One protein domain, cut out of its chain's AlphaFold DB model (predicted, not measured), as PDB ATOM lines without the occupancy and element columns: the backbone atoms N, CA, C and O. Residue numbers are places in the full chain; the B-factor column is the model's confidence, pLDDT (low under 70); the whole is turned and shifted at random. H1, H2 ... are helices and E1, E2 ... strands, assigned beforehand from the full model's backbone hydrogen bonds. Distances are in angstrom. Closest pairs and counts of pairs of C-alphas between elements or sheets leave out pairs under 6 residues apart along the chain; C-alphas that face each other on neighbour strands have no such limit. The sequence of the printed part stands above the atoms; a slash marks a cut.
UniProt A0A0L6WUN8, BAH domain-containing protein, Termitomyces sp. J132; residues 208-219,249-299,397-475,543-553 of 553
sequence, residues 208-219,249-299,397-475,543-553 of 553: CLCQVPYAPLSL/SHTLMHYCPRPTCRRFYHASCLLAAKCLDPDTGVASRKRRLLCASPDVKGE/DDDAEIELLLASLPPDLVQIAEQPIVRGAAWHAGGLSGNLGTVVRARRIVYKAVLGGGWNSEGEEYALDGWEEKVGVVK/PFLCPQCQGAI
ATOM      1  N   CYS A 208     348.719 367.308 866.439       88.69
ATOM      2  CA  CYS A 208     349.374 366.900 865.207       88.69
ATOM      3  C   CYS A 208     348.671 365.705 864.531       88.69
ATOM      4  O   CYS A 208     347.958 364.929 865.164       88.69
ATOM      5  N   LEU A 209     348.951 365.500 863.238       88.56
ATOM      6  CA  LEU A 209     348.466 364.375 862.429       88.56
ATOM      7  C   LEU A 209     348.796 362.998 863.023       88.56
ATOM      8  O   LEU A 209     348.008 362.072 862.875       88.56
ATOM      9  N   CYS A 210     349.933 362.861 863.708       86.81
ATOM     10  CA  CYS A 210     350.350 361.592 864.305       86.81
ATOM     11  C   CYS A 210     349.551 361.196 865.551       86.81
ATOM     12  O   CYS A 210     349.800 360.118 866.080       86.81
ATOM     13  N   GLN A 211     348.644 362.055 866.042       86.00
ATOM     14  CA  GLN A 211     347.909 361.827 867.289       86.00
ATOM     15  C   GLN A 211     348.858 361.455 868.442       86.00
ATOM     16  O   GLN A 211     348.548 360.610 869.275       86.00
ATOM     17  N   VAL A 212     350.032 362.092 868.491       79.88
ATOM     18  CA  VAL A 212     350.923 362.041 869.656       79.88
ATOM     19  C   VAL A 212     350.607 363.265 870.515       79.88
ATOM     20  O   VAL A 212     350.436 364.349 869.942       79.88
ATOM     21  N   PRO A 213     350.483 363.119 871.846       72.06
ATOM     22  CA  PRO A 213     350.201 364.245 872.720       72.06
ATOM     23  C   PRO A 213     351.293 365.308 872.599       72.06
ATOM     24  O   PRO A 213     352.480 364.983 872.560       72.06
ATOM     25  N   TYR A 214     350.896 366.576 872.546       70.12
ATOM     26  CA  TYR A 214     351.839 367.688 872.482       70.12
ATOM     27  C   TYR A 214     352.797 367.689 873.688       70.12
ATOM     28  O   TYR A 214     352.353 367.768 874.839       70.12
ATOM     29  N   ALA A 215     354.102 367.628 873.399       68.75
ATOM     30  CA  ALA A 215     355.198 367.604 874.366       68.75
ATOM     31  C   ALA A 215     356.332 368.547 873.912       68.75
ATOM     32  O   ALA A 215     357.290 368.102 873.283       68.75
ATOM     33  N   PRO A 216     356.246 369.855 874.205       58.25
ATOM     34  CA  PRO A 216     357.134 370.862 873.614       58.25
ATOM     35  C   PRO A 216     358.623 370.720 873.952       58.25
ATOM     36  O   PRO A 216     359.441 371.410 873.350       58.25
ATOM     37  N   LEU A 217     358.974 369.885 874.938       58.75
ATOM     38  CA  LEU A 217     360.259 369.944 875.635       58.75
ATOM     39  C   LEU A 217     360.884 368.575 875.901       58.75
ATOM     40  O   LEU A 217     361.644 368.436 876.856       58.75
ATOM     41  N   SER A 218     360.615 367.572 875.058       55.69
ATOM     42  CA  SER A 218     361.467 366.379 875.056       55.69
ATOM     43  C   SER A 218     362.835 366.768 874.484       55.69
ATOM     44  O   SER A 218     363.102 366.649 873.289       55.69
ATOM     45  N   LEU A 219     363.672 367.357 875.339       50.94
ATOM     46  CA  LEU A 219     365.079 367.569 875.063       50.94
ATOM     47  C   LEU A 219     365.702 366.178 875.018       50.94
ATOM     48  O   LEU A 219     365.841 365.514 876.047       50.94
ATOM     49  N   SER A 249     363.605 365.260 864.833       55.94
ATOM     50  CA  SER A 249     362.662 366.043 864.021       55.94
ATOM     51  C   SER A 249     361.224 366.116 864.563       55.94
ATOM     52  O   SER A 249     360.380 366.765 863.950       55.94
ATOM     53  N   HIS A 250     360.909 365.432 865.668       62.91
ATOM     54  CA  HIS A 250     359.591 365.475 866.317       62.91
ATOM     55  C   HIS A 250     359.464 366.582 867.371       62.91
ATOM     56  O   HIS A 250     358.392 366.746 867.938       62.91
ATOM     57  N   THR A 251     360.522 367.347 867.636       68.50
ATOM     58  CA  THR A 251     360.480 368.424 868.640       68.50
ATOM     59  C   THR A 251     360.020 369.760 868.055       68.50
ATOM     60  O   THR A 251     359.295 370.500 868.717       68.50
ATOM     61  N   LEU A 252     360.385 370.059 866.801       81.12
ATOM     62  CA  LEU A 252     359.967 371.283 866.119       81.12
ATOM     63  C   LEU A 252     358.518 371.161 865.635       81.12
ATOM     64  O   LEU A 252     358.183 370.286 864.823       81.12
ATOM     65  N   MET A 253     357.664 372.069 866.108       86.38
ATOM     66  CA  MET A 253     356.258 372.114 865.721       86.38
ATOM     67  C   MET A 253     355.875 373.435 865.076       86.38
ATOM     68  O   MET A 253     356.104 374.500 865.640       86.38
ATOM     69  N   HIS A 254     355.216 373.337 863.932       88.25
ATOM     70  CA  HIS A 254     354.647 374.435 863.168       88.25
ATOM     71  C   HIS A 254     353.230 374.743 863.646       88.25
ATOM     72  O   HIS A 254     352.419 373.828 863.802       88.25
ATOM     73  N   TYR A 255     352.913 376.017 863.861       88.44
ATOM     74  CA  TYR A 255     351.602 376.465 864.323       88.44
ATOM     75  C   TYR A 255     350.799 377.113 863.206       88.44
ATOM     76  O   TYR A 255     351.177 378.169 862.710       88.44
ATOM     77  N   CYS A 256     349.637 376.553 862.875       88.00
ATOM     78  CA  CYS A 256     348.722 377.208 861.950       88.00
ATOM     79  C   CYS A 256     348.008 378.386 862.642       88.00
ATOM     80  O   CYS A 256     347.167 378.142 863.513       88.00
ATOM     81  N   PRO A 257     348.256 379.651 862.242       81.62
ATOM     82  CA  PRO A 257     347.677 380.811 862.916       81.62
ATOM     83  C   PRO A 257     346.194 381.020 862.615       81.62
ATOM     84  O   PRO A 257     345.535 381.787 863.317       81.62
ATOM     85  N   ARG A 258     345.644 380.356 861.588       82.62
ATOM     86  CA  ARG A 258     344.254 380.581 861.180       82.62
ATOM     87  C   ARG A 258     343.304 380.286 862.344       82.62
ATOM     88  O   ARG A 258     343.356 379.171 862.876       82.62
ATOM     89  N   PRO A 259     342.377 381.200 862.689       81.06
ATOM     90  CA  PRO A 259     341.425 381.007 863.784       81.06
ATOM     91  C   PRO A 259     340.559 379.748 863.681       81.06
ATOM     92  O   PRO A 259     340.047 379.273 864.691       81.06
ATOM     93  N   THR A 260     340.375 379.221 862.470       82.31
ATOM     94  CA  THR A 260     339.628 377.984 862.202       82.31
ATOM     95  C   THR A 260     340.426 376.715 862.494       82.31
ATOM     96  O   THR A 260     339.830 375.650 862.621       82.31
ATOM     97  N   CYS A 261     341.755 376.806 862.592       85.56
ATOM     98  CA  CYS A 261     342.633 375.659 862.774       85.56
ATOM     99  C   CYS A 261     343.355 375.696 864.123       85.56
ATOM    100  O   CYS A 261     343.128 374.804 864.934       85.56
ATOM    101  N   ARG A 262     344.213 376.702 864.359       83.62
ATOM    102  CA  ARG A 262     345.001 376.885 865.596       83.62
ATOM    103  C   ARG A 262     345.652 375.603 866.143       83.62
ATOM    104  O   ARG A 262     345.717 375.389 867.354       83.62
ATOM    105  N   ARG A 263     346.149 374.748 865.248       87.75
ATOM    106  CA  ARG A 263     346.800 373.470 865.576       87.75
ATOM    107  C   ARG A 263     348.306 373.532 865.374       87.75
ATOM    108  O   ARG A 263     348.799 374.295 864.545       87.75
ATOM    109  N   PHE A 264     349.001 372.689 866.130       88.88
ATOM    110  CA  PHE A 264     350.433 372.457 866.006       88.88
ATOM    111  C   PHE A 264     350.693 371.157 865.254       88.88
ATOM    112  O   PHE A 264     350.018 370.154 865.483       88.88
ATOM    113  N   TYR A 265     351.705 371.159 864.397       90.44
ATOM    114  CA  TYR A 265     352.085 370.012 863.588       90.44
ATOM    115  C   TYR A 265     353.593 369.798 863.660       90.44
ATOM    116  O   TYR A 265     354.350 370.740 863.450       90.44
ATOM    117  N   HIS A 266     354.048 368.574 863.926       89.31
ATOM    118  CA  HIS A 266     355.468 368.245 863.802       89.31
ATOM    119  C   HIS A 266     355.919 368.456 862.355       89.31
ATOM    120  O   HIS A 266     355.213 368.036 861.429       89.31
ATOM    121  N   ALA A 267     357.110 369.024 862.166       87.31
ATOM    122  CA  ALA A 267     357.704 369.175 860.837       87.31
ATOM    123  C   ALA A 267     357.767 367.825 860.091       87.31
ATOM    124  O   ALA A 267     357.358 367.725 858.934       87.31
ATOM    125  N   SER A 268     358.159 366.746 860.784       88.06
ATOM    126  CA  SER A 268     358.188 365.389 860.216       88.06
ATOM    127  C   SER A 268     356.811 364.882 859.772       88.06
ATOM    128  O   SER A 268     356.699 364.206 858.750       88.06
ATOM    129  N   CYS A 269     355.745 365.224 860.499       90.06
ATOM    130  CA  CYS A 269     354.385 364.825 860.140       90.06
ATOM    131  C   CYS A 269     353.856 365.598 858.931       90.06
ATOM    132  O   CYS A 269     353.169 365.005 858.102       90.06
ATOM    133  N   LEU A 270     354.182 366.888 858.811       90.75
ATOM    134  CA  LEU A 270     353.832 367.682 857.632       90.75
ATOM    135  C   LEU A 270     354.557 367.169 856.384       90.75
ATOM    136  O   LEU A 270     353.933 367.021 855.333       90.75
ATOM    137  N   LEU A 271     355.836 366.805 856.517       89.56
ATOM    138  CA  LEU A 271     356.607 366.158 855.452       89.56
ATOM    139  C   LEU A 271     355.999 364.819 855.032       89.56
ATOM    140  O   LEU A 271     355.763 364.594 853.845       89.56
ATOM    141  N   ALA A 272     355.693 363.948 855.997       89.00
ATOM    142  CA  ALA A 272     355.081 362.647 855.725       89.00
ATOM    143  C   ALA A 272     353.708 362.782 855.044       89.00
ATOM    144  O   ALA A 272     353.368 361.990 854.166       89.00
ATOM    145  N   ALA A 273     352.943 363.813 855.410       91.31
ATOM    146  CA  ALA A 273     351.659 364.139 854.801       91.31
ATOM    147  C   ALA A 273     351.779 364.902 853.468       91.31
ATOM    148  O   ALA A 273     350.755 365.234 852.873       91.31
ATOM    149  N   LYS A 274     353.005 365.167 852.989       91.62
ATOM    150  CA  LYS A 274     353.294 365.945 851.774       91.62
ATOM    151  C   LYS A 274     352.642 367.331 851.783       91.62
ATOM    152  O   LYS A 274     352.277 367.855 850.738       91.62
ATOM    153  N   CYS A 275     352.515 367.939 852.959       90.62
ATOM    154  CA  CYS A 275     351.957 369.278 853.126       90.62
ATOM    155  C   CYS A 275     353.012 370.370 852.905       90.62
ATOM    156  O   CYS A 275     353.011 371.370 853.611       90.62
ATOM    157  N   LEU A 276     353.948 370.164 851.979       87.25
ATOM    158  CA  LEU A 276     354.891 371.204 851.580       87.25
ATOM    159  C   LEU A 276     354.139 372.265 850.780       87.25
ATOM    160  O   LEU A 276     353.255 371.923 849.996       87.25
ATOM    161  N   ASP A 277     354.478 373.533 850.985       82.44
ATOM    162  CA  ASP A 277     353.977 374.604 850.128       82.44
ATOM    163  C   ASP A 277     354.632 374.460 848.741       82.44
ATOM    164  O   ASP A 277     355.856 374.589 848.639       82.44
ATOM    165  N   PRO A 278     353.868 374.111 847.683       75.69
ATOM    166  CA  PRO A 278     354.429 373.857 846.357       75.69
ATOM    167  C   PRO A 278     354.942 375.142 845.694       75.69
ATOM    168  O   PRO A 278     355.783 375.085 844.795       75.69
ATOM    169  N   ASP A 279     354.453 376.296 846.147       68.75
ATOM    170  CA  ASP A 279     354.847 377.600 845.646       68.75
ATOM    171  C   ASP A 279     356.165 378.025 846.298       68.75
ATOM    172  O   ASP A 279     356.214 378.642 847.363       68.75
ATOM    173  N   THR A 280     357.254 377.677 845.618       60.97
ATOM    174  CA  THR A 280     358.630 378.028 846.000       60.97
ATOM    175  C   THR A 280     358.995 379.483 845.688       60.97
ATOM    176  O   THR A 280     360.068 379.944 846.072       60.97
ATOM    177  N   GLY A 281     358.103 380.229 845.026       71.88
ATOM    178  CA  GLY A 281     358.267 381.662 844.817       71.88
ATOM    179  C   GLY A 281     358.277 382.397 846.156       71.88
ATOM    180  O   GLY A 281     357.260 382.467 846.843       71.88
ATOM    181  N   VAL A 282     359.423 382.976 846.522       65.62
ATOM    182  CA  VAL A 282     359.602 383.717 847.785       65.62
ATOM    183  C   VAL A 282     358.520 384.796 847.953       65.62
ATOM    184  O   VAL A 282     357.949 384.925 849.034       65.62
ATOM    185  N   ALA A 283     358.160 385.487 846.863       69.44
ATOM    186  CA  ALA A 283     357.126 386.522 846.846       69.44
ATOM    187  C   ALA A 283     355.709 385.980 847.129       69.44
ATOM    188  O   ALA A 283     354.992 386.524 847.969       69.44
ATOM    189  N   SER A 284     355.301 384.863 846.506       75.88
ATOM    190  CA  SER A 284     353.949 384.315 846.706       75.88
ATOM    191  C   SER A 284     353.762 383.754 848.118       75.88
ATOM    192  O   SER A 284     352.702 383.931 848.727       75.88
ATOM    193  N   ARG A 285     354.813 383.153 848.692       77.56
ATOM    194  CA  ARG A 285     354.806 382.694 850.087       77.56
ATOM    195  C   ARG A 285     354.735 383.860 851.071       77.56
ATOM    196  O   ARG A 285     353.881 383.831 851.961       77.56
ATOM    197  N   LYS A 286     355.611 384.862 850.915       79.62
ATOM    198  CA  LYS A 286     355.625 386.088 851.732       79.62
ATOM    199  C   LYS A 286     354.227 386.685 851.797       79.62
ATOM    200  O   LYS A 286     353.669 386.844 852.883       79.62
ATOM    201  N   ARG A 287     353.603 386.864 850.633       78.38
ATOM    202  CA  ARG A 287     352.230 387.350 850.532       78.38
ATOM    203  C   ARG A 287     351.247 386.476 851.307       78.38
ATOM    204  O   ARG A 287     350.515 386.998 852.137       78.38
ATOM    205  N   ARG A 288     351.228 385.151 851.112       78.50
ATOM    206  CA  ARG A 288     350.283 384.266 851.828       78.50
ATOM    207  C   ARG A 288     350.429 384.328 853.351       78.50
ATOM    208  O   ARG A 288     349.413 384.328 854.050       78.50
ATOM    209  N   LEU A 289     351.662 384.394 853.860       79.69
ATOM    210  CA  LEU A 289     351.935 384.507 855.298       79.69
ATOM    211  C   LEU A 289     351.500 385.858 855.868       79.69
ATOM    212  O   LEU A 289     351.005 385.894 856.994       79.69
ATOM    213  N   LEU A 290     351.655 386.927 855.082       80.12
ATOM    214  CA  LEU A 290     351.280 388.299 855.429       80.12
ATOM    215  C   LEU A 290     349.837 388.658 855.043       80.12
ATOM    216  O   LEU A 290     349.370 389.720 855.419       80.12
ATOM    217  N   CYS A 291     349.090 387.759 854.389       72.75
ATOM    218  CA  CYS A 291     347.669 387.924 854.037       72.75
ATOM    219  C   CYS A 291     346.712 387.095 854.925       72.75
ATOM    220  O   CYS A 291     345.585 387.495 855.168       72.75
ATOM    221  N   ALA A 292     347.132 385.975 855.520       72.50
ATOM    222  CA  ALA A 292     346.315 385.247 856.505       72.50
ATOM    223  C   ALA A 292     346.270 385.877 857.928       72.50
ATOM    224  O   ALA A 292     347.063 385.506 858.798       72.50
ATOM    225  N   SER A 293     345.308 386.771 858.201       77.31
ATOM    226  CA  SER A 293     345.129 387.363 859.544       77.31
ATOM    227  C   SER A 293     345.062 386.286 860.649       77.31
ATOM    228  O   SER A 293     344.259 385.351 860.544       77.31
ATOM    229  N   PRO A 294     345.841 386.408 861.744       74.69
ATOM    230  CA  PRO A 294     345.800 385.453 862.858       74.69
ATOM    231  C   PRO A 294     344.513 385.547 863.701       74.69
ATOM    232  O   PRO A 294     344.249 384.679 864.543       74.69
ATOM    233  N   ASP A 295     343.706 386.591 863.491       76.56
ATOM    234  CA  ASP A 295     342.561 386.928 864.344       76.56
ATOM    235  C   ASP A 295     341.207 386.801 863.635       76.56
ATOM    236  O   ASP A 295     340.196 386.538 864.290       76.56
ATOM    237  N   VAL A 296     341.167 386.918 862.304       76.81
ATOM    238  CA  VAL A 296     339.914 386.930 861.531       76.81
ATOM    239  C   VAL A 296     339.643 385.568 860.877       76.81
ATOM    240  O   VAL A 296     340.526 384.934 860.309       76.81
ATOM    241  N   LYS A 297     338.394 385.091 860.965       63.81
ATOM    242  CA  LYS A 297     337.950 383.769 860.473       63.81
ATOM    243  C   LYS A 297     337.719 383.684 858.948       63.81
ATOM    244  O   LYS A 297     337.259 382.645 858.486       63.81
ATOM    245  N   GLY A 298     338.005 384.738 858.183       65.50
ATOM    246  CA  GLY A 298     337.685 384.842 856.753       65.50
ATOM    247  C   GLY A 298     338.894 384.715 855.828       65.50
ATOM    248  O   GLY A 298     340.037 384.872 856.253       65.50
ATOM    249  N   GLU A 299     338.621 384.434 854.552       60.25
ATOM    250  CA  GLU A 299     339.585 384.633 853.471       60.25
ATOM    251  C   GLU A 299     339.890 386.130 853.360       60.25
ATOM    252  O   GLU A 299     338.990 386.969 853.411       60.25
ATOM    253  N   ASP A 397     347.406 394.470 840.029       80.12
ATOM    254  CA  ASP A 397     347.611 395.820 840.565       80.12
ATOM    255  C   ASP A 397     347.614 395.810 842.101       80.12
ATOM    256  O   ASP A 397     348.485 396.427 842.719       80.12
ATOM    257  N   ASP A 398     346.732 395.007 842.713       78.56
ATOM    258  CA  ASP A 398     346.703 394.786 844.167       78.56
ATOM    259  C   ASP A 398     348.055 394.241 844.682       78.56
ATOM    260  O   ASP A 398     348.495 394.566 845.786       78.56
ATOM    261  N   ASP A 399     348.741 393.416 843.884       78.31
ATOM    262  CA  ASP A 399     350.020 392.799 844.260       78.31
ATOM    263  C   ASP A 399     351.161 393.817 844.288       78.31
ATOM    264  O   ASP A 399     351.982 393.803 845.210       78.31
ATOM    265  N   ALA A 400     351.196 394.720 843.307       84.88
ATOM    266  CA  ALA A 400     352.192 395.784 843.252       84.88
ATOM    267  C   ALA A 400     352.020 396.780 844.410       84.88
ATOM    268  O   ALA A 400     353.013 397.232 844.984       84.88
ATOM    269  N   GLU A 401     350.775 397.080 844.791       84.62
ATOM    270  CA  GLU A 401     350.477 397.966 845.920       84.62
ATOM    271  C   GLU A 401     350.951 397.369 847.252       84.62
ATOM    272  O   GLU A 401     351.599 398.051 848.050       84.62
ATOM    273  N   ILE A 402     350.707 396.075 847.481       83.69
ATOM    274  CA  ILE A 402     351.153 395.395 848.706       83.69
ATOM    275  C   ILE A 402     352.673 395.362 848.797       83.69
ATOM    276  O   ILE A 402     353.213 395.624 849.869       83.69
ATOM    277  N   GLU A 403     353.375 395.052 847.708       87.19
ATOM    278  CA  GLU A 403     354.843 395.045 847.714       87.19
ATOM    279  C   GLU A 403     355.411 396.442 848.000       87.19
ATOM    280  O   GLU A 403     356.371 396.568 848.763       87.19
ATOM    281  N   LEU A 404     354.781 397.504 847.483       88.62
ATOM    282  CA  LEU A 404     355.164 398.883 847.792       88.62
ATOM    283  C   LEU A 404     354.938 399.220 849.277       88.62
ATOM    284  O   LEU A 404     355.813 399.806 849.918       88.62
ATOM    285  N   LEU A 405     353.804 398.802 849.849       87.25
ATOM    286  CA  LEU A 405     353.515 398.976 851.276       87.25
ATOM    287  C   LEU A 405     354.499 398.194 852.149       87.25
ATOM    288  O   LEU A 405     355.031 398.740 853.114       87.25
ATOM    289  N   LEU A 406     354.804 396.943 851.804       89.31
ATOM    290  CA  LEU A 406     355.780 396.135 852.537       89.31
ATOM    291  C   LEU A 406     357.194 396.715 852.441       89.31
ATOM    292  O   LEU A 406     357.935 396.631 853.418       89.31
ATOM    293  N   ALA A 407     357.557 397.331 851.314       90.81
ATOM    294  CA  ALA A 407     358.828 398.035 851.155       90.81
ATOM    295  C   ALA A 407     358.924 399.312 852.014       90.81
ATOM    296  O   ALA A 407     360.031 399.747 852.325       90.81
ATOM    297  N   SER A 408     357.789 399.896 852.418       90.25
ATOM    298  CA  SER A 408     357.750 401.053 853.326       90.25
ATOM    299  C   SER A 408     357.870 400.685 854.812       90.25
ATOM    300  O   SER A 408     358.135 401.549 855.646       90.25
ATOM    301  N   LEU A 409     357.687 399.406 855.160       91.75
ATOM    302  CA  LEU A 409     357.809 398.920 856.534       91.75
ATOM    303  C   LEU A 409     359.279 398.683 856.922       91.75
ATOM    304  O   LEU A 409     360.101 398.368 856.061       91.75
ATOM    305  N   PRO A 410     359.621 398.742 858.227       94.31
ATOM    306  CA  PRO A 410     360.950 398.370 858.696       94.31
ATOM    307  C   PRO A 410     361.332 396.955 858.220       94.31
ATOM    308  O   PRO A 410     360.568 396.013 858.467       94.31
ATOM    309  N   PRO A 411     362.500 396.766 857.575       92.50
ATOM    310  CA  PRO A 411     362.867 395.484 856.972       92.50
ATOM    311  C   PRO A 411     362.922 394.351 858.005       92.50
ATOM    312  O   PRO A 411     362.435 393.255 857.733       92.50
ATOM    313  N   ASP A 412     363.408 394.626 859.219       92.19
ATOM    314  CA  ASP A 412     363.476 393.646 860.309       92.19
ATOM    315  C   ASP A 412     362.080 393.193 860.775       92.19
ATOM    316  O   ASP A 412     361.866 392.016 861.076       92.19
ATOM    317  N   LEU A 413     361.094 394.100 860.805       92.88
ATOM    318  CA  LEU A 413     359.711 393.771 861.164       92.88
ATOM    319  C   LEU A 413     359.108 392.805 860.140       92.88
ATOM    320  O   LEU A 413     358.486 391.806 860.515       92.88
ATOM    321  N   VAL A 414     359.304 393.103 858.854       92.44
ATOM    322  CA  VAL A 414     358.834 392.269 857.743       92.44
ATOM    323  C   VAL A 414     359.529 390.909 857.778       92.44
ATOM    324  O   VAL A 414     358.855 389.881 857.721       92.44
ATOM    325  N   GLN A 415     360.847 390.887 857.992       90.94
ATOM    326  CA  GLN A 415     361.624 389.657 858.116       90.94
ATOM    327  C   GLN A 415     361.118 388.771 859.264       90.94
ATOM    328  O   GLN A 415     360.978 387.562 859.087       90.94
ATOM    329  N   ILE A 416     360.803 389.346 860.431       90.69
ATOM    330  CA  ILE A 416     360.223 388.602 861.561       90.69
ATOM    331  C   ILE A 416     358.819 388.096 861.215       90.69
ATOM    332  O   ILE A 416     358.489 386.949 861.515       90.69
ATOM    333  N   ALA A 417     357.981 388.926 860.590       91.38
ATOM    334  CA  ALA A 417     356.618 388.553 860.220       91.38
ATOM    335  C   ALA A 417     356.578 387.408 859.187       91.38
ATOM    336  O   ALA A 417     355.665 386.578 859.221       91.38
ATOM    337  N   GLU A 418     357.578 387.325 858.312       90.31
ATOM    338  CA  GLU A 418     357.754 386.252 857.326       90.31
ATOM    339  C   GLU A 418     358.204 384.922 857.936       90.31
ATOM    340  O   GLU A 418     358.068 383.873 857.297       90.31
ATOM    341  N   GLN A 419     358.719 384.924 859.169       88.12
ATOM    342  CA  GLN A 419     359.182 383.689 859.784       88.12
ATOM    343  C   GLN A 419     358.018 382.701 859.957       88.12
ATOM    344  O   GLN A 419     356.904 383.098 860.312       88.12
ATOM    345  N   PRO A 420     358.253 381.401 859.736       85.25
ATOM    346  CA  PRO A 420     357.304 380.356 860.095       85.25
ATOM    347  C   PRO A 420     357.052 380.381 861.601       85.25
ATOM    348  O   PRO A 420     357.967 380.612 862.396       85.25
ATOM    349  N   ILE A 421     355.806 380.132 861.997       86.62
ATOM    350  CA  ILE A 421     355.456 380.136 863.414       86.62
ATOM    351  C   ILE A 421     355.804 378.773 863.999       86.62
ATOM    352  O   ILE A 421     355.134 377.777 863.713       86.62
ATOM    353  N   VAL A 422     356.824 378.738 864.846       84.31
ATOM    354  CA  VAL A 422     357.342 377.517 865.449       84.31
ATOM    355  C   VAL A 422     357.313 377.561 866.975       84.31
ATOM    356  O   VAL A 422     357.481 378.604 867.614       84.31
ATOM    357  N   ARG A 423     357.112 376.384 867.569       78.75
ATOM    358  CA  ARG A 423     357.290 376.114 868.999       78.75
ATOM    359  C   ARG A 423     358.288 374.984 869.219       78.75
ATOM    360  O   ARG A 423     358.470 374.127 868.353       78.75
ATOM    361  N   GLY A 424     358.854 374.976 870.423       68.31
ATOM    362  CA  GLY A 424     359.756 373.940 870.914       68.31
ATOM    363  C   GLY A 424     361.188 374.440 871.077       68.31
ATOM    364  O   GLY A 424     361.625 375.369 870.398       68.31
ATOM    365  N   ALA A 425     361.925 373.778 871.970       61.75
ATOM    366  CA  ALA A 425     363.301 374.135 872.328       61.75
ATOM    367  C   ALA A 425     364.304 374.041 871.160       61.75
ATOM    368  O   ALA A 425     365.420 374.537 871.268       61.75
ATOM    369  N   ALA A 426     363.915 373.424 870.040       62.47
ATOM    370  CA  ALA A 426     364.736 373.329 868.837       62.47
ATOM    371  C   ALA A 426     364.951 374.686 868.138       62.47
ATOM    372  O   ALA A 426     365.873 374.819 867.335       62.47
ATOM    373  N   TRP A 427     364.132 375.704 868.429       66.25
ATOM    374  CA  TRP A 427     364.334 377.044 867.881       66.25
ATOM    375  C   TRP A 427     365.318 377.839 868.751       66.25
ATOM    376  O   TRP A 427     364.934 378.469 869.739       66.25
ATOM    377  N   HIS A 428     366.596 377.816 868.361       62.22
ATOM    378  CA  HIS A 428     367.726 378.377 869.118       62.22
ATOM    379  C   HIS A 428     367.543 379.849 869.542       62.22
ATOM    380  O   HIS A 428     368.062 380.259 870.578       62.22
ATOM    381  N   ALA A 429     366.773 380.641 868.787       64.88
ATOM    382  CA  ALA A 429     366.535 382.053 869.081       64.88
ATOM    383  C   ALA A 429     365.314 382.336 869.990       64.88
ATOM    384  O   ALA A 429     365.218 383.436 870.526       64.88
ATOM    385  N   GLY A 430     364.374 381.396 870.185       61.03
ATOM    386  CA  GLY A 430     363.045 381.683 870.786       61.03
ATOM    387  C   GLY A 430     362.730 381.002 872.117       61.03
ATOM    388  O   GLY A 430     361.618 381.141 872.619       61.03
ATOM    389  N   GLY A 431     363.697 380.318 872.734       75.81
ATOM    390  CA  GLY A 431     363.518 379.766 874.080       75.81
ATOM    391  C   GLY A 431     362.372 378.749 874.145       75.81
ATOM    392  O   GLY A 431     362.061 378.078 873.161       75.81
ATOM    393  N   LEU A 432     361.726 378.619 875.306       76.38
ATOM    394  CA  LEU A 432     360.699 377.588 875.535       76.38
ATOM    395  C   LEU A 432     359.373 377.873 874.815       76.38
ATOM    396  O   LEU A 432     358.665 376.941 874.434       76.38
ATOM    397  N   SER A 433     359.023 379.149 874.625       77.62
ATOM    398  CA  SER A 433     357.798 379.568 873.932       77.62
ATOM    399  C   SER A 433     357.938 379.593 872.401       77.62
ATOM    400  O   SER A 433     356.925 379.723 871.705       77.62
ATOM    401  N   GLY A 434     359.152 379.403 871.871       83.50
ATOM    402  CA  GLY A 434     359.453 379.506 870.442       83.50
ATOM    403  C   GLY A 434     359.356 380.946 869.931       83.50
ATOM    404  O   GLY A 434     359.488 381.903 870.690       83.50
ATOM    405  N   ASN A 435     359.106 381.129 868.633       85.88
ATOM    406  CA  ASN A 435     358.948 382.468 868.042       85.88
ATOM    407  C   ASN A 435     357.480 382.926 867.949       85.88
ATOM    408  O   ASN A 435     357.205 383.992 867.403       85.88
ATOM    409  N   LEU A 436     356.536 382.147 868.494       86.38
ATOM    410  CA  LEU A 436     355.098 382.354 868.322       86.38
ATOM    411  C   LEU A 436     354.640 383.787 868.609       86.38
ATOM    412  O   LEU A 436     354.027 384.414 867.747       86.38
ATOM    413  N   GLY A 437     354.934 384.307 869.802       84.19
ATOM    414  CA  GLY A 437     354.492 385.646 870.190       84.19
ATOM    415  C   GLY A 437     355.120 386.736 869.337       84.19
ATOM    416  O   GLY A 437     354.421 387.638 868.882       84.19
ATOM    417  N   THR A 438     356.416 386.616 869.072       88.38
ATOM    418  CA  THR A 438     357.189 387.556 868.259       88.38
ATOM    419  C   THR A 438     356.628 387.634 866.838       88.38
ATOM    420  O   THR A 438     356.238 388.708 866.385       88.38
ATOM    421  N   VAL A 439     356.466 386.490 866.169       89.81
ATOM    422  CA  VAL A 439     355.957 386.431 864.791       89.81
ATOM    423  C   VAL A 439     354.495 386.861 864.712       89.81
ATOM    424  O   VAL A 439     354.137 387.639 863.833       89.81
ATOM    425  N   VAL A 440     353.629 386.417 865.632       88.56
ATOM    426  CA  VAL A 440     352.207 386.809 865.620       88.56
ATOM    427  C   VAL A 440     352.045 388.314 865.844       88.56
ATOM    428  O   VAL A 440     351.227 388.937 865.164       88.56
ATOM    429  N   ARG A 441     352.819 388.924 866.752       88.94
ATOM    430  CA  ARG A 441     352.802 390.383 866.958       88.94
ATOM    431  C   ARG A 441     353.326 391.128 865.737       88.94
ATOM    432  O   ARG A 441     352.656 392.057 865.295       88.94
ATOM    433  N   ALA A 442     354.442 390.685 865.156       91.56
ATOM    434  CA  ALA A 442     354.986 391.283 863.939       91.56
ATOM    435  C   ALA A 442     353.971 391.225 862.790       91.56
ATOM    436  O   ALA A 442     353.621 392.258 862.224       91.56
ATOM    437  N   ARG A 443     353.389 390.046 862.533       91.06
ATOM    438  CA  ARG A 443     352.330 389.871 861.531       91.06
ATOM    439  C   ARG A 443     351.149 390.799 861.793       91.06
ATOM    440  O   ARG A 443     350.697 391.449 860.865       91.06
ATOM    441  N   ARG A 444     350.664 390.919 863.036       88.88
ATOM    442  CA  ARG A 444     349.566 391.846 863.381       88.88
ATOM    443  C   ARG A 444     349.887 393.304 863.054       88.88
ATOM    444  O   ARG A 444     348.993 394.005 862.591       88.88
ATOM    445  N   ILE A 445     351.117 393.755 863.294       89.75
ATOM    446  CA  ILE A 445     351.543 395.118 862.944       89.75
ATOM    447  C   ILE A 445     351.536 395.284 861.420       89.75
ATOM    448  O   ILE A 445     350.920 396.226 860.927       89.75
ATOM    449  N   VAL A 446     352.116 394.331 860.679       90.69
ATOM    450  CA  VAL A 446     352.100 394.335 859.205       90.69
ATOM    451  C   VAL A 446     350.663 394.346 858.667       90.69
ATOM    452  O   VAL A 446     350.334 395.174 857.826       90.69
ATOM    453  N   TYR A 447     349.772 393.502 859.200       87.06
ATOM    454  CA  TYR A 447     348.357 393.476 858.812       87.06
ATOM    455  C   TYR A 447     347.675 394.818 858.994       87.06
ATOM    456  O   TYR A 447     346.926 395.234 858.116       87.06
ATOM    457  N   LYS A 448     347.888 395.470 860.140       85.12
ATOM    458  CA  LYS A 448     347.289 396.777 860.410       85.12
ATOM    459  C   LYS A 448     347.782 397.826 859.418       85.12
ATOM    460  O   LYS A 448     346.960 398.570 858.902       85.12
ATOM    461  N   ALA A 449     349.079 397.830 859.110       85.81
ATOM    462  CA  ALA A 449     349.649 398.747 858.128       85.81
ATOM    463  C   ALA A 449     349.076 398.522 856.717       85.81
ATOM    464  O   ALA A 449     348.749 399.484 856.034       85.81
ATOM    465  N   VAL A 450     348.885 397.263 856.308       84.69
ATOM    466  CA  VAL A 450     348.346 396.923 854.979       84.69
ATOM    467  C   VAL A 450     346.827 397.146 854.884       84.69
ATOM    468  O   VAL A 450     346.337 397.586 853.850       84.69
ATOM    469  N   LEU A 451     346.057 396.857 855.941       79.50
ATOM    470  CA  LEU A 451     344.590 396.998 855.946       79.50
ATOM    471  C   LEU A 451     344.093 398.425 856.206       79.50
ATOM    472  O   LEU A 451     342.942 398.723 855.894       79.50
ATOM    473  N   GLY A 452     344.914 399.278 856.820       70.44
ATOM    474  CA  GLY A 452     344.513 400.584 857.346       70.44
ATOM    475  C   GLY A 452     344.163 401.656 856.310       70.44
ATOM    476  O   GLY A 452     343.821 402.756 856.717       70.44
ATOM    477  N   GLY A 453     344.219 401.374 855.001       58.41
ATOM    478  CA  GLY A 453     343.727 402.301 853.972       58.41
ATOM    479  C   GLY A 453     344.417 403.671 853.968       58.41
ATOM    480  O   GLY A 453     343.774 404.678 853.688       58.41
ATOM    481  N   GLY A 454     345.716 403.696 854.277       52.09
ATOM    482  CA  GLY A 454     346.542 404.898 854.327       52.09
ATOM    483  C   GLY A 454     346.893 405.301 855.756       52.09
ATOM    484  O   GLY A 454     346.039 405.713 856.531       52.09
ATOM    485  N   TRP A 455     348.187 405.278 856.074       57.19
ATOM    486  CA  TRP A 455     348.782 405.831 857.301       57.19
ATOM    487  C   TRP A 455     348.544 407.342 857.518       57.19
ATOM    488  O   TRP A 455     349.058 407.912 858.475       57.19
ATOM    489  N   ASN A 456     347.768 407.995 856.652       51.00
ATOM    490  CA  ASN A 456     347.750 409.446 856.491       51.00
ATOM    491  C   ASN A 456     346.520 410.146 857.096       51.00
ATOM    492  O   ASN A 456     346.336 411.332 856.840       51.00
ATOM    493  N   SER A 457     345.681 409.489 857.902       51.56
ATOM    494  CA  SER A 457     344.597 410.167 858.637       51.56
ATOM    495  C   SER A 457     344.971 410.408 860.107       51.56
ATOM    496  O   SER A 457     344.424 409.804 861.021       51.56
ATOM    497  N   GLU A 458     345.962 411.281 860.311       49.47
ATOM    498  CA  GLU A 458     346.196 412.148 861.489       49.47
ATOM    499  C   GLU A 458     346.169 411.556 862.925       49.47
ATOM    500  O   GLU A 458     346.250 412.313 863.891       49.47
ATOM    501  N   GLY A 459     346.121 410.232 863.122       52.19
ATOM    502  CA  GLY A 459     345.977 409.641 864.466       52.19
ATOM    503  C   GLY A 459     346.861 408.438 864.810       52.19
ATOM    504  O   GLY A 459     346.967 408.100 865.988       52.19
ATOM    505  N   GLU A 460     347.507 407.788 863.835       53.28
ATOM    506  CA  GLU A 460     348.239 406.521 864.051       53.28
ATOM    507  C   GLU A 460     349.725 406.546 863.635       53.28
ATOM    508  O   GLU A 460     350.370 405.499 863.586       53.28
ATOM    509  N   GLU A 461     350.312 407.731 863.429       48.91
ATOM    510  CA  GLU A 461     351.739 407.917 863.087       48.91
ATOM    511  C   GLU A 461     352.701 407.284 864.130       48.91
ATOM    512  O   GLU A 461     353.800 406.850 863.803       48.91
ATOM    513  N   TYR A 462     352.245 407.069 865.371       54.97
ATOM    514  CA  TYR A 462     352.993 406.404 866.455       54.97
ATOM    515  C   TYR A 462     352.960 404.857 866.421       54.97
ATOM    516  O   TYR A 462     353.406 404.184 867.363       54.97
ATOM    517  N   ALA A 463     352.380 404.240 865.386       63.47
ATOM    518  CA  ALA A 463     352.189 402.790 865.358       63.47
ATOM    519  C   ALA A 463     353.498 402.003 865.152       63.47
ATOM    520  O   ALA A 463     353.650 400.936 865.765       63.47
ATOM    521  N   LEU A 464     354.444 402.523 864.361       78.56
ATOM    522  CA  LEU A 464     355.730 401.862 864.102       78.56
ATOM    523  C   LEU A 464     356.842 402.252 865.065       78.56
ATOM    524  O   LEU A 464     357.725 401.434 865.311       78.56
ATOM    525  N   ASP A 465     356.785 403.436 865.665       82.69
ATOM    526  CA  ASP A 465     357.743 403.778 866.707       82.69
ATOM    527  C   ASP A 465     357.609 402.799 867.882       82.69
ATOM    528  O   ASP A 465     356.511 402.470 868.361       82.69
ATOM    529  N   GLY A 466     358.755 402.250 868.289       86.81
ATOM    530  CA  GLY A 466     358.834 401.197 869.296       86.81
ATOM    531  C   GLY A 466     358.236 399.857 868.854       86.81
ATOM    532  O   GLY A 466     357.829 399.065 869.712       86.81
ATOM    533  N   TRP A 467     358.143 399.571 867.546       91.94
ATOM    534  CA  TRP A 467     357.690 398.259 867.070       91.94
ATOM    535  C   TRP A 467     358.548 397.124 867.644       91.94
ATOM    536  O   TRP A 467     358.008 396.053 867.923       91.94
ATOM    537  N   GLU A 468     359.840 397.348 867.891       90.25
ATOM    538  CA  GLU A 468     360.741 396.353 868.478       90.25
ATOM    539  C   GLU A 468     360.281 395.941 869.878       90.25
ATOM    540  O   GLU A 468     360.185 394.749 870.170       90.25
ATOM    541  N   GLU A 469     359.920 396.909 870.725       86.75
ATOM    542  CA  GLU A 469     359.396 396.649 872.071       86.75
ATOM    543  C   GLU A 469     358.048 395.924 871.994       86.75
ATOM    544  O   GLU A 469     357.834 394.921 872.682       86.75
ATOM    545  N   LYS A 470     357.165 396.358 871.082       87.06
ATOM    546  CA  LYS A 470     355.857 395.722 870.854       87.06
ATOM    547  C   LYS A 470     356.009 394.275 870.380       87.06
ATOM    548  O   LYS A 470     355.269 393.401 870.824       87.06
ATOM    549  N   VAL A 471     356.957 393.990 869.491       87.56
ATOM    550  CA  VAL A 471     357.239 392.633 868.998       87.56
ATOM    551  C   VAL A 471     357.992 391.808 870.050       87.56
ATOM    552  O   VAL A 471     357.840 390.582 870.088       87.56
ATOM    553  N   GLY A 472     358.688 392.459 870.982       83.00
ATOM    554  CA  GLY A 472     359.524 391.822 871.997       83.00
ATOM    555  C   GLY A 472     360.917 391.475 871.469       83.00
ATOM    556  O   GLY A 472     361.526 390.513 871.936       83.00
ATOM    557  N   VAL A 473     361.404 392.221 870.474       83.38
ATOM    558  CA  VAL A 473     362.789 392.145 870.012       83.38
ATOM    559  C   VAL A 473     363.646 392.827 871.067       83.38
ATOM    560  O   VAL A 473     363.796 394.047 871.092       83.38
ATOM    561  N   VAL A 474     364.205 392.031 871.975       71.19
ATOM    562  CA  VAL A 474     365.255 392.521 872.862       71.19
ATOM    563  C   VAL A 474     366.457 392.779 871.967       71.19
ATOM    564  O   VAL A 474     367.094 391.828 871.509       71.19
ATOM    565  N   LYS A 475     366.756 394.054 871.681       71.50
ATOM    566  CA  LYS A 475     368.054 394.432 871.116       71.50
ATOM    567  C   LYS A 475     369.073 393.855 872.088       71.50
ATOM    568  O   LYS A 475     369.182 394.343 873.212       71.50
ATOM    569  N   PRO A 543     358.704 375.547 854.034       82.56
ATOM    570  CA  PRO A 543     357.380 376.125 853.917       82.56
ATOM    571  C   PRO A 543     356.348 374.996 853.915       82.56
ATOM    572  O   PRO A 543     356.413 374.087 853.085       82.56
ATOM    573  N   PHE A 544     355.398 375.039 854.843       87.25
ATOM    574  CA  PHE A 544     354.332 374.046 854.905       87.25
ATOM    575  C   PHE A 544     352.967 374.689 854.701       87.25
ATOM    576  O   PHE A 544     352.744 375.853 855.024       87.25
ATOM    577  N   LEU A 545     352.028 373.893 854.208       88.19
ATOM    578  CA  LEU A 545     350.607 374.183 854.229       88.19
ATOM    579  C   LEU A 545     349.950 373.438 855.385       88.19
ATOM    580  O   LEU A 545     350.312 372.322 855.757       88.19
ATOM    581  N   CYS A 546     348.920 374.049 855.944       88.06
ATOM    582  CA  CYS A 546     348.096 373.418 856.946       88.06
ATOM    583  C   CYS A 546     347.270 372.291 856.320       88.06
ATOM    584  O   CYS A 546     346.442 372.571 855.453       88.06
ATOM    585  N   PRO A 547     347.352 371.049 856.826       89.88
ATOM    586  CA  PRO A 547     346.563 369.939 856.292       89.88
ATOM    587  C   PRO A 547     345.048 370.132 856.463       89.88
ATOM    588  O   PRO A 547     344.266 369.438 855.824       89.88
ATOM    589  N   GLN A 548     344.614 371.029 857.356       88.19
ATOM    590  CA  GLN A 548     343.195 371.250 857.657       88.19
ATOM    591  C   GLN A 548     342.588 372.409 856.869       88.19
ATOM    592  O   GLN A 548     341.457 372.307 856.415       88.19
ATOM    593  N   CYS A 549     343.313 373.519 856.727       85.12
ATOM    594  CA  CYS A 549     342.784 374.731 856.096       85.12
ATOM    595  C   CYS A 549     343.550 375.155 854.840       85.12
ATOM    596  O   CYS A 549     343.227 376.199 854.283       85.12
ATOM    597  N   GLN A 550     344.580 374.398 854.445       86.06
ATOM    598  CA  GLN A 550     345.439 374.653 853.281       86.06
ATOM    599  C   GLN A 550     346.110 376.041 853.289       86.06
ATOM    600  O   GLN A 550     346.527 376.550 852.259       86.06
ATOM    601  N   GLY A 551     346.199 376.680 854.459       80.31
ATOM    602  CA  GLY A 551     346.897 377.955 854.632       80.31
ATOM    603  C   GLY A 551     348.376 377.742 854.923       80.31
ATOM    604  O   GLY A 551     348.708 376.764 855.585       80.31
ATOM    605  N   ALA A 552     349.233 378.658 854.476       80.56
ATOM    606  CA  ALA A 552     350.661 378.628 854.784       80.56
ATOM    607  C   ALA A 552     350.920 378.671 856.302       80.56
ATOM    608  O   ALA A 552     350.232 379.398 857.033       80.56
ATOM    609  N   ILE A 553     351.892 377.875 856.760       77.62
ATOM    610  CA  ILE A 553     352.343 377.776 858.154       77.62
ATOM    611  C   ILE A 553     353.806 378.205 858.291       77.62
ATOM    612  O   ILE A 553     354.645 377.741 857.482       77.62
TER     613      ILE A 553
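What this domain is: This is residues 208 to 219, 249 to 299, 397 to 475 and 543 to 553 of the 553 residues of the protein "BAH domain-containing protein" of Termitomyces sp. J132 (UniProt A0A0L6WUN8). A small crossed cluster of helices, with H2, H3, H4 and H6 packed on the longest helix H5, fills one end of the domain, and a loop-rich head holding the short hairpin E1 and E2 and the helix H1 makes the other end. The loop of residues 419 to 435 reaches from the cluster to the head, where residues 422 to 423 pair with E1, and the loop of residues 452 to 466 lies at the far end of the cluster. The printed part has 153 residues with two named strands and six named helices, in the order E1, E2, H1, H2, H3, H4, H5, H6; the sheet, E1 - E2, is antiparallel. The class is mostly helix, though under half of the residues are in named elements. The whole is compact, with a radius of gyration of the C-alphas of 16.2 A and spans of 51 by 35 by 25 A.

How they stand to each other: E1, residues 253 to 255, and E2, residues 264 to 266, form a hairpin, antiparallel at 149 degrees; N 254 and O 265 are within hydrogen-bond range at 2.8 A, as are N 265 and O 254 at 2.8 A. Residues 253 to 254 of E1 also pair with residues 422 to 423, antiparallel. H1, residues 267 to 272, follows E2 by a tight link and touches no helix. The hub is H5, residues 436 to 451. It touches H4, residues 411 to 418, closest at the C-alphas of Ala 417 and Arg 443, 4.7 A, only just about perpendicular at 71 degrees. H2, residues 282 to 291, touches residues 443 to 447 of H5, closest at the C-alphas of Leu 290 and Arg 443, 6.4 A, about perpendicular at 86 degrees. H3, residues 397 to 408, touches H5 with residues 402 to 406 alone, at a steep tilt of 58 degrees, opposite ways; the C-alphas of Leu 405 and Val 450 are closest, 6.7 A. H6, residues 467 to 471, touches residues 437 to 442 of H5, closest at the C-alphas of Thr 438 and Val 471, 5.1 A. H2 and H3 are near each other. In the six helices every O i to N i+4 pair is within hydrogen-bond range.

Where its parts are: E1 begins at C-alpha 253, (356.258, 372.114, 865.721). H5 runs 21.9 A from C-alpha 436, (355.098, 382.354, 868.322); H3 is 17.1 A long, H2 14.1 A and H4 10.6 A. H6 ends at C-alpha 471, (357.239, 392.633, 868.998).

The domain as a whole: The two farthest C-alphas, those of Val 212 and Glu 458, are 51.0 A apart. Three cuts leave gaps between C-alphas of 11.4 A from 219 to 249, 18.9 A from 299 to 397 and 27.3 A from 475 to 543. The links H4 to H5 and H5 to H6 are long. The mean pLDDT of the printed part is 79.3, with 33 residues under 70, among them residues 424 to 430 and 453 to 463.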